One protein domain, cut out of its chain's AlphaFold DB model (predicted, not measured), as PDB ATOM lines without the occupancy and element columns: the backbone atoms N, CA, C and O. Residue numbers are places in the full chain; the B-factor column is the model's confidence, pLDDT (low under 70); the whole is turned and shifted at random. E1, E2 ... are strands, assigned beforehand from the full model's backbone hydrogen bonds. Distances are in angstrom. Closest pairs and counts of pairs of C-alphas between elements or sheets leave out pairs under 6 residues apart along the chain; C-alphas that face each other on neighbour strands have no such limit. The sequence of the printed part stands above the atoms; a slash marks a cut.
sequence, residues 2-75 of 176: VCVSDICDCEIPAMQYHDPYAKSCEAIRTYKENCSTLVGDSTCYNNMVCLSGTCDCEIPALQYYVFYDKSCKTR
ATOM      1  N   VAL A   2      35.951  13.463  71.118       68.50
ATOM      2  CA  VAL A   2      36.460  13.389  69.749       68.50
ATOM      3  C   VAL A   2      37.801  14.101  69.733       68.50
ATOM      4  O   VAL A   2      37.873  15.281  70.052       68.50
ATOM      5  N   CYS A   3      38.868  13.383  69.392       64.75
ATOM      6  CA  CYS A   3      40.194  13.974  69.263       64.75
ATOM      7  C   CYS A   3      40.578  14.063  67.788       64.75
ATOM      8  O   CYS A   3      40.540  13.057  67.078       64.75
ATOM      9  N   VAL A   4      40.968  15.254  67.337       66.00
ATOM     10  CA  VAL A   4      41.504  15.496  65.994       66.00
ATOM     11  C   VAL A   4      42.883  16.124  66.157       66.00
ATOM     12  O   VAL A   4      42.997  17.239  66.653       66.00
ATOM     13  N   SER A   5      43.931  15.401  65.747       54.59
ATOM     14  CA  SER A   5      45.319  15.899  65.736       54.59
ATOM     15  C   SER A   5      45.778  16.496  67.079       54.59
ATOM     16  O   SER A   5      46.121  17.671  67.150       54.59
ATOM     17  N   ASP A   6      45.757  15.683  68.139       62.06
ATOM     18  CA  ASP A   6      46.146  16.034  69.521       62.06
ATOM     19  C   ASP A   6      45.260  17.071  70.236       62.06
ATOM     20  O   ASP A   6      45.474  17.366  71.411       62.06
ATOM     21  N   ILE A   7      44.211  17.565  69.574       60.34
ATOM     22  CA  ILE A   7      43.179  18.406  70.179       60.34
ATOM     23  C   ILE A   7      41.978  17.514  70.487       60.34
ATOM     24  O   ILE A   7      41.293  17.045  69.577       60.34
ATOM     25  N   CYS A   8      41.753  17.242  71.771       63.16
ATOM     26  CA  CYS A   8      40.588  16.507  72.254       63.16
ATOM     27  C   CYS A   8      39.485  17.480  72.650       63.16
ATOM     28  O   CYS A   8      39.695  18.334  73.507       63.16
ATOM     29  N   ASP A   9      38.317  17.318  72.036       65.31
ATOM     30  CA  ASP A   9      37.121  18.077  72.369       65.31
ATOM     31  C   ASP A   9      36.042  17.156  72.945       65.31
ATOM     32  O   ASP A   9      35.941  15.953  72.637       65.31
ATOM     33  N   CYS A  10      35.235  17.727  73.828       70.19
ATOM     34  CA  CYS A  10      34.120  17.025  74.419       70.19
ATOM     35  C   CYS A  10      32.970  16.979  73.426       70.19
ATOM     36  O   CYS A  10      32.570  17.964  72.814       70.19
ATOM     37  N   GLU A  11      32.469  15.770  73.216       65.62
ATOM     38  CA  GLU A  11      31.405  15.529  72.257       65.62
ATOM     39  C   GLU A  11      30.123  16.125  72.846       65.62
ATOM     40  O   GLU A  11      29.750  15.776  73.964       65.62
ATOM     41  N   ILE A  12      29.527  17.075  72.115       62.03
ATOM     42  CA  ILE A  12      28.323  17.854  72.458       62.03
ATOM     43  C   ILE A  12      27.366  17.024  73.337       62.03
ATOM     44  O   ILE A  12      26.932  15.948  72.918       62.03
ATOM     45  N   PRO A  13      27.023  17.502  74.551       54.66
ATOM     46  CA  PRO A  13      26.355  18.789  74.771       54.66
ATOM     47  C   PRO A  13      27.306  19.949  75.087       54.66
ATOM     48  O   PRO A  13      28.366  19.743  75.663       54.66
ATOM     49  N   ALA A  14      26.880  21.184  74.788       59.53
ATOM     50  CA  ALA A  14      27.591  22.458  75.010       59.53
ATOM     51  C   ALA A  14      27.876  22.821  76.494       59.53
ATOM     52  O   ALA A  14      27.960  23.994  76.852       59.53
ATOM     53  N   MET A  15      27.957  21.824  77.377       67.00
ATOM     54  CA  MET A  15      28.141  21.953  78.823       67.00
ATOM     55  C   MET A  15      29.253  21.029  79.331       67.00
ATOM     56  O   MET A  15      29.160  20.528  80.449       67.00
ATOM     57  N   GLN A  16      30.280  20.764  78.522       70.19
ATOM     58  CA  GLN A  16      31.451  20.000  78.951       70.19
ATOM     59  C   GLN A  16      32.752  20.705  78.566       70.19
ATOM     60  O   GLN A  16      32.796  21.392  77.548       70.19
ATOM     61  N   TYR A  17      33.795  20.526  79.375       68.88
ATOM     62  CA  TYR A  17      35.164  20.929  79.054       68.88
ATOM     63  C   TYR A  17      36.104  19.726  79.184       68.88
ATOM     64  O   TYR A  17      35.824  18.774  79.919       68.88
ATOM     65  N   HIS A  18      37.212  19.762  78.450       70.06
ATOM     66  CA  HIS A  18      38.238  18.729  78.523       70.06
ATOM     67  C   HIS A  18      39.186  19.012  79.694       70.06
ATOM     68  O   HIS A  18      39.884  20.026  79.692       70.06
ATOM     69  N   ASP A  19      39.235  18.108  80.674       69.06
ATOM     70  CA  ASP A  19      40.218  18.157  81.756       69.06
ATOM     71  C   ASP A  19      41.499  17.409  81.323       69.06
ATOM     72  O   ASP A  19      41.487  16.176  81.199       69.06
ATOM     73  N   PRO A  20      42.631  18.108  81.104       63.75
ATOM     74  CA  PRO A  20      43.866  17.479  80.641       63.75
ATOM     75  C   PRO A  20      44.530  16.574  81.693       63.75
ATOM     76  O   PRO A  20      45.334  15.711  81.330       63.75
ATOM     77  N   TYR A  21      44.209  16.739  82.981       68.56
ATOM     78  CA  TYR A  21      44.743  15.925  84.074       68.56
ATOM     79  C   TYR A  21      43.933  14.645  84.261       68.56
ATOM     80  O   TYR A  21      44.513  13.561  84.365       68.56
ATOM     81  N   ALA A  22      42.603  14.758  84.268       70.25
ATOM     82  CA  ALA A  22      41.704  13.612  84.387       70.25
ATOM     83  C   ALA A  22      41.558  12.828  83.070       70.25
ATOM     84  O   ALA A  22      41.127  11.673  83.087       70.25
ATOM     85  N   LYS A  23      41.954  13.430  81.936       72.56
ATOM     86  CA  LYS A  23      41.793  12.885  80.576       72.56
ATOM     87  C   LYS A  23      40.341  12.495  80.291       72.56
ATOM     88  O   LYS A  23      40.065  11.447  79.702       72.56
ATOM     89  N   SER A  24      39.415  13.319  80.762       74.19
ATOM     90  CA  SER A  24      37.976  13.090  80.691       74.19
ATOM     91  C   SER A  24      37.240  14.386  80.354       74.19
ATOM     92  O   SER A  24      37.789  15.485  80.431       74.19
ATOM     93  N   CYS A  25      35.981  14.235  79.952       72.75
ATOM     94  CA  CYS A  25      35.063  15.353  79.793       72.75
ATOM     95  C   CYS A  25      34.323  15.594  81.102       72.75
ATOM     96  O   CYS A  25      33.602  14.712  81.575       72.75
ATOM     97  N   GLU A  26      34.486  16.785  81.663       70.62
ATOM     98  CA  GLU A  26      33.787  17.207  82.871       70.62
ATOM     99  C   GLU A  26      32.662  18.181  82.542       70.62
ATOM    100  O   GLU A  26      32.737  18.940  81.578       70.62
ATOM    101  N   ALA A  27      31.600  18.157  83.348       71.00
ATOM    102  CA  ALA A  27      30.495  19.091  83.202       71.00
ATOM    103  C   ALA A  27      30.941  20.519  83.552       71.00
ATOM    104  O   ALA A  27      31.581  20.744  84.581       71.00
ATOM    105  N   ILE A  28      30.549  21.487  82.722       75.38
ATOM    106  CA  ILE A  28      30.686  22.907  83.040       75.38
ATOM    107  C   ILE A  28      29.758  23.224  84.216       75.38
ATOM    108  O   ILE A  28      28.578  22.868  84.210       75.38
ATOM    109  N   ARG A  29      30.309  23.904  85.217       81.69
ATOM    110  CA  ARG A  29      29.650  24.237  86.475       81.69
ATOM    111  C   ARG A  29      28.722  25.436  86.314       81.69
ATOM    112  O   ARG A  29      29.083  26.441  85.694       81.69
ATOM    113  N   THR A  30      27.517  25.333  86.863       83.12
ATOM    114  CA  THR A  30      26.507  26.402  86.818       83.12
ATOM    115  C   THR A  30      26.535  27.283  88.071       83.12
ATOM    116  O   THR A  30      27.407  27.132  88.925       83.12
ATOM    117  N   TYR A  31      25.643  28.273  88.164       84.38
ATOM    118  CA  TYR A  31      25.641  29.238  89.265       84.38
ATOM    119  C   TYR A  31      25.593  28.545  90.634       84.38
ATOM    120  O   TYR A  31      24.776  27.656  90.855       84.38
ATOM    121  N   LYS A  32      26.478  28.968  91.545       87.38
ATOM    122  CA  LYS A  32      26.675  28.423  92.901       87.38
ATOM    123  C   LYS A  32      27.131  26.964  92.981       87.38
ATOM    124  O   LYS A  32      27.265  26.442  94.085       87.38
ATOM    125  N   GLU A  33      27.445  26.316  91.863       87.06
ATOM    126  CA  GLU A  33      28.088  25.005  91.900       87.06
ATOM    127  C   GLU A  33      29.564  25.119  92.282       87.06
ATOM    128  O   GLU A  33      30.231  26.109  91.978       87.06
ATOM    129  N   ASN A  34      30.077  24.075  92.936       86.75
ATOM    130  CA  ASN A  34      31.475  24.011  93.335       86.75
ATOM    131  C   ASN A  34      32.388  23.986  92.107       86.75
ATOM    132  O   ASN A  34      32.198  23.186  91.190       86.75
ATOM    133  N   CYS A  35      33.417  24.818  92.137       84.56
ATOM    134  CA  CYS A  35      34.439  24.918  91.109       84.56
ATOM    135  C   CYS A  35      35.830  24.869  91.743       84.56
ATOM    136  O   CYS A  35      36.012  25.105  92.938       84.56
ATOM    137  N   SER A  36      36.828  24.560  90.921       75.00
ATOM    138  CA  SER A  36      38.231  24.534  91.319       75.00
ATOM    139  C   SER A  36      39.030  25.492  90.445       75.00
ATOM    140  O   SER A  36      38.867  25.496  89.228       75.00
ATOM    141  N   THR A  37      39.904  26.285  91.064       66.06
ATOM    142  CA  THR A  37      40.870  27.156  90.373       66.06
ATOM    143  C   THR A  37      42.182  26.435  90.048       66.06
ATOM    144  O   THR A  37      43.109  27.057  89.538       66.06
ATOM    145  N   LEU A  38      42.308  25.147  90.398       59.19
ATOM    146  CA  LEU A  38      43.530  24.359  90.179       59.19
ATOM    147  C   LEU A  38      43.741  23.981  88.708       59.19
ATOM    148  O   LEU A  38      44.862  23.666  88.320       59.19
ATOM    149  N   VAL A  39      42.683  24.025  87.902       55.38
ATOM    150  CA  VAL A  39      42.747  23.817  86.456       55.38
ATOM    151  C   VAL A  39      42.672  25.206  85.828       55.38
ATOM    152  O   VAL A  39      41.762  25.962  86.147       55.38
ATOM    153  N   GLY A  40      43.665  25.574  85.018       47.03
ATOM    154  CA  GLY A  40      43.918  26.937  84.525       47.03
ATOM    155  C   GLY A  40      42.838  27.590  83.650       47.03
ATOM    156  O   GLY A  40      43.124  28.623  83.063       47.03
ATOM    157  N   ASP A  41      41.626  27.039  83.604       55.25
ATOM    158  CA  ASP A  41      40.451  27.589  82.938       55.25
ATOM    159  C   ASP A  41      39.269  27.534  83.910       55.25
ATOM    160  O   ASP A  41      39.012  26.509  84.550       55.25
ATOM    161  N   SER A  42      38.540  28.642  84.068       62.03
ATOM    162  CA  SER A  42      37.370  28.665  84.944       62.03
ATOM    163  C   SER A  42      36.348  27.646  84.445       62.03
ATOM    164  O   SER A  42      35.737  27.829  83.396       62.03
ATOM    165  N   THR A  43      36.105  26.603  85.233       75.50
ATOM    166  CA  THR A  43      35.109  25.548  84.964       75.50
ATOM    167  C   THR A  43      33.660  26.047  84.987       75.50
ATOM    168  O   THR A  43      32.725  25.256  84.901       75.50
ATOM    169  N   CYS A  44      33.463  27.359  85.114       81.00
ATOM    170  CA  CYS A  44      32.180  28.016  85.256       81.00
ATOM    171  C   CYS A  44      31.583  28.396  83.903       81.00
ATOM    172  O   CYS A  44      32.260  28.878  82.998       81.00
ATOM    173  N   TYR A  45      30.277  28.200  83.778       79.88
ATOM    174  CA  TYR A  45      29.538  28.488  82.559       79.88
ATOM    175  C   TYR A  45      29.479  29.996  82.265       79.88
ATOM    176  O   TYR A  45      29.180  30.790  83.145       79.88
ATOM    177  N   ASN A  46      29.676  30.384  81.004       72.31
ATOM    178  CA  ASN A  46      29.238  31.671  80.447       72.31
ATOM    179  C   ASN A  46      29.654  32.934  81.242       72.31
ATOM    180  O   ASN A  46      28.830  33.557  81.915       72.31
ATOM    181  N   ASN A  47      30.928  33.334  81.125       70.94
ATOM    182  CA  ASN A  47      31.521  34.524  81.767       70.94
ATOM    183  C   ASN A  47      31.380  34.575  83.303       70.94
ATOM    184  O   ASN A  47      31.579  35.624  83.913       70.94
ATOM    185  N   MET A  48      31.023  33.457  83.934       84.31
ATOM    186  CA  MET A  48      31.145  33.291  85.375       84.31
ATOM    187  C   MET A  48      32.583  32.936  85.732       84.31
ATOM    188  O   MET A  48      33.328  32.362  84.940       84.31
ATOM    189  N   VAL A  49      32.950  33.240  86.965       86.94
ATOM    190  CA  VAL A  49      34.279  32.987  87.512       86.94
ATOM    191  C   VAL A  49      34.159  32.140  88.767       86.94
ATOM    192  O   VAL A  49      33.140  32.144  89.461       86.94
ATOM    193  N   CYS A  50      35.220  31.404  89.070       87.62
ATOM    194  CA  CYS A  50      35.281  30.619  90.289       87.62
ATOM    195  C   CYS A  50      35.673  31.520  91.467       87.62
ATOM    196  O   CYS A  50      36.854  31.809  91.664       87.62
ATOM    197  N   LEU A  51      34.689  31.973  92.246       86.25
ATOM    198  CA  LEU A  51      34.889  32.804  93.433       86.25
ATOM    199  C   LEU A  51      34.659  31.971  94.690       86.25
ATOM    200  O   LEU A  51      33.594  31.386  94.895       86.25
ATOM    201  N   SER A  52      35.688  31.903  95.536       86.00
ATOM    202  CA  SER A  52      35.652  31.172  96.810       86.00
ATOM    203  C   SER A  52      35.215  29.705  96.675       86.00
ATOM    204  O   SER A  52      34.550  29.168  97.557       86.00
ATOM    205  N   GLY A  53      35.592  29.056  95.569       86.25
ATOM    206  CA  GLY A  53      35.268  27.653  95.299       86.25
ATOM    207  C   GLY A  53      33.865  27.414  94.739       86.25
ATOM    208  O   GLY A  53      33.474  26.260  94.610       86.25
ATOM    209  N   THR A  54      33.121  28.466  94.379       88.56
ATOM    210  CA  THR A  54      31.827  28.352  93.685       88.56
ATOM    211  C   THR A  54      31.757  29.245  92.451       88.56
ATOM    212  O   THR A  54      32.390  30.300  92.410       88.56
ATOM    213  N   CYS A  55      30.995  28.838  91.442       88.62
ATOM    214  CA  CYS A  55      30.767  29.673  90.269       88.62
ATOM    215  C   CYS A  55      29.828  30.828  90.597       88.62
ATOM    216  O   CYS A  55      28.693  30.623  91.033       88.62
ATOM    217  N   ASP A  56      30.298  32.044  90.364       89.00
ATOM    218  CA  ASP A  56      29.544  33.270  90.598       89.00
ATOM    219  C   ASP A  56      29.858  34.285  89.490       89.00
ATOM    220  O   ASP A  56      30.739  34.082  88.648       89.00
ATOM    221  N   CYS A  57      29.116  35.383  89.463       88.25
ATOM    222  CA  CYS A  57      29.408  36.491  88.571       88.25
ATOM    223  C   CYS A  57      30.758  37.127  88.914       88.25
ATOM    224  O   CYS A  57      31.132  37.188  90.081       88.25
ATOM    225  N   GLU A  58      31.463  37.642  87.906       88.19
ATOM    226  CA  GLU A  58      32.789  38.260  88.059       88.19
ATOM    227  C   GLU A  58      32.836  39.332  89.138       88.19
ATOM    228  O   GLU A  58      33.778  39.389  89.929       88.19
ATOM    229  N   ILE A  59      31.785  40.150  89.212       87.62
ATOM    230  CA  ILE A  59      31.688  41.208  90.207       87.62
ATOM    231  C   ILE A  59      30.337  41.098  90.922       87.62
ATOM    232  O   ILE A  59      29.413  41.837  90.578       87.62
ATOM    233  N   PRO A  60      30.187  40.230  91.944       82.38
ATOM    234  CA  PRO A  60      28.899  39.983  92.610       82.38
ATOM    235  C   PRO A  60      28.264  41.242  93.226       82.38
ATOM    236  O   PRO A  60      27.044  41.344  93.357       82.38
ATOM    237  N   ALA A  61      29.085  42.240  93.570       81.50
ATOM    238  CA  ALA A  61      28.621  43.538  94.057       81.50
ATOM    239  C   ALA A  61      27.922  44.381  92.969       81.50
ATOM    240  O   ALA A  61      27.027  45.164  93.279       81.50
ATOM    241  N   LEU A  62      28.317  44.229  91.699       84.94
ATOM    242  CA  LEU A  62      27.788  44.981  90.553       84.94
ATOM    243  C   LEU A  62      26.889  44.142  89.647       84.94
ATOM    244  O   LEU A  62      26.183  44.699  88.810       84.94
ATOM    245  N   GLN A  63      26.919  42.823  89.790       88.44
ATOM    246  CA  GLN A  63      26.213  41.885  88.937       88.44
ATOM    247  C   GLN A  63      25.288  40.988  89.757       88.44
ATOM    248  O   GLN A  63      25.436  40.827  90.967       88.44
ATOM    249  N   TYR A  64      24.303  40.421  89.079       85.81
ATOM    250  CA  TYR A  64      23.424  39.391  89.611       85.81
ATOM    251  C   TYR A  64      23.216  38.318  88.548       85.81
ATOM    252  O   TYR A  64      23.304  38.594  87.345       85.81
ATOM    253  N   TYR A  65      22.967  37.093  88.997       85.94
ATOM    254  CA  TYR A  65      22.704  35.981  88.101       85.94
ATOM    255  C   TYR A  65      21.231  35.948  87.705       85.94
ATOM    256  O   TYR A  65      20.338  36.153  88.527       85.94
ATOM    257  N   VAL A  66      20.978  35.688  86.427       83.81
ATOM    258  CA  VAL A  66      19.636  35.549  85.873       83.81
ATOM    259  C   VAL A  66      19.434  34.106  85.433       83.81
ATOM    260  O   VAL A  66      19.982  33.685  84.415       83.81
ATOM    261  N   PHE A  67      18.621  33.356  86.183       80.00
ATOM    262  CA  PHE A  67      18.415  31.919  85.964       80.00
ATOM    263  C   PHE A  67      17.849  31.568  84.582       80.00
ATOM    264  O   PHE A  67      18.308  30.607  83.969       80.00
ATOM    265  N   TYR A  68      16.886  32.341  84.068       77.94
ATOM    266  CA  TYR A  68      16.252  32.042  82.776       77.94
ATOM    267  C   TYR A  68      17.203  32.260  81.587       77.94
ATOM    268  O   TYR A  68      17.227  31.451  80.664       77.94
ATOM    269  N   ASP A  69      18.031  33.307  81.648       78.75
ATOM    270  CA  ASP A  69      19.025  33.651  80.622       78.75
ATOM    271  C   ASP A  69      20.377  32.952  80.835       78.75
ATOM    272  O   ASP A  69      21.278  33.085  80.006       78.75
ATOM    273  N   LYS A  70      20.559  32.274  81.975       78.25
ATOM    274  CA  LYS A  70      21.824  31.677  82.428       78.25
ATOM    275  C   LYS A  70      23.026  32.611  82.252       78.25
ATOM    276  O   LYS A  70      24.065  32.218  81.716       78.25
ATOM    277  N   SER A  71      22.869  33.866  82.665       83.25
ATOM    278  CA  SER A  71      23.896  34.893  82.486       83.25
ATOM    279  C   SER A  71      23.952  35.870  83.652       83.25
ATOM    280  O   SER A  71      22.964  36.103  84.350       83.25
ATOM    281  N   CYS A  72      25.128  36.459  83.838       87.31
ATOM    282  CA  CYS A  72      25.338  37.565  84.757       87.31
ATOM    283  C   CYS A  72      24.933  38.880  84.094       87.31
ATOM    284  O   CYS A  72      25.389  39.204  82.996       87.31
ATOM    285  N   LYS A  73      24.082  39.655  84.767       87.19
ATOM    286  CA  LYS A  73      23.650  40.984  84.320       87.19
ATOM    287  C   LYS A  73      24.100  42.037  85.320       87.19
ATOM    288  O   LYS A  73      24.214  41.767  86.512       87.19
ATOM    289  N   THR A  74      24.330  43.253  84.841       89.81
ATOM    290  CA  THR A  74      24.637  44.399  85.702       89.81
ATOM    291  C   THR A  74      23.407  44.801  86.508       89.81
ATOM    292  O   THR A  74      22.302  44.869  85.971       89.81
ATOM    293  N   ARG A  75      23.606  45.076  87.796       89.88
ATOM    294  CA  ARG A  75      22.578  45.587  88.700       89.88
ATOM    295  C   ARG A  75      22.130  46.988  88.283       89.88
ATOM    296  O   ARG A  75      22.949  47.810  87.871       89.88
TER     297      ARG A  75
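Overview. This is residues 2 to 75 of the 176 residues of an uncharacterized protein of Mytilus galloprovincialis (UniProt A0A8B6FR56). Four small two-stranded hairpins are strung one after another along an elongated body, E1-E2 at one end, then E3-E4, E5-E6 and E7-E8 at the other end. A long loop, residues 28 to 47 with no named element, fills the middle between the first two hairpins and the last two. The printed part has 74 residues, with no named helix and eight named strands in the order E1 to E8; each hairpin is its own antiparallel sheet of two strands. The class is all strand, though only 30 of the 74 residues are in named elements. The whole is only just compact, close to loose, with a radius of gyration of the C-alphas of 13.6 A, and spans 44 by 25 by 17 A.

Arrangement. Start with E1, residues 2 to 4, and E2, residues 7 to 9, an antiparallel hairpin at 157 degrees; look for N 2 and O 9, within hydrogen-bond range at 2.9 A. Next come E3, residues 16 to 19, and E4, residues 24 to 27, a hairpin at 139 degrees, with N 17 and O 26 at 2.9 A. The closest C-alphas of E2 and E3, those of Asp 9 and His 18, are 6.3 A apart, while E2 and E4 are only just apart, closest 8.2 A. Beyond the long link, E5, residues 48 to 51, and E6, residues 54 to 57, make a hairpin at 130 degrees, with N 51 and O 54 at 2.8 A; E4 and E5 are apart. The last hairpin is E7, residues 63 to 66, and E8, residues 71 to 74, at 141 degrees, with N 64 and O 73 at 2.9 A. The closest C-alphas of E6 and E7 are those of Cys 57 and Gln 63, 6.3 A apart, and those of E6 and E8 are Cys 57 and Cys 72, 5.7 A apart.

Along the chain. Find C-alpha 2 at (36.460, 13.389, 69.749), where E1 begins; E1 is 6.6 A long and E2 6.5 A. E3 measures 9.4 A and E4 9.9 A. E5 starts at C-alpha 48, (31.145, 33.291, 85.375), and runs 8.9 A; E6 runs 9.9 A and E7 9.6 A. E8, 10.1 A, ends at C-alpha 74, (24.637, 44.399, 85.702).

Size, cuts and confidence. The two C-alphas farthest apart, those of Ser 5 and Arg 75, are 43.9 A apart. The printed part has no cut. The link E4 to E5, 20 residues, is long; E2 to E3 is short, and the others are tight. The mean pLDDT of the printed part is 75.5; look for values under 70 at residues 2 to 9, 11 to 15, 17, 19 to 21 and 37 to 42 of this model.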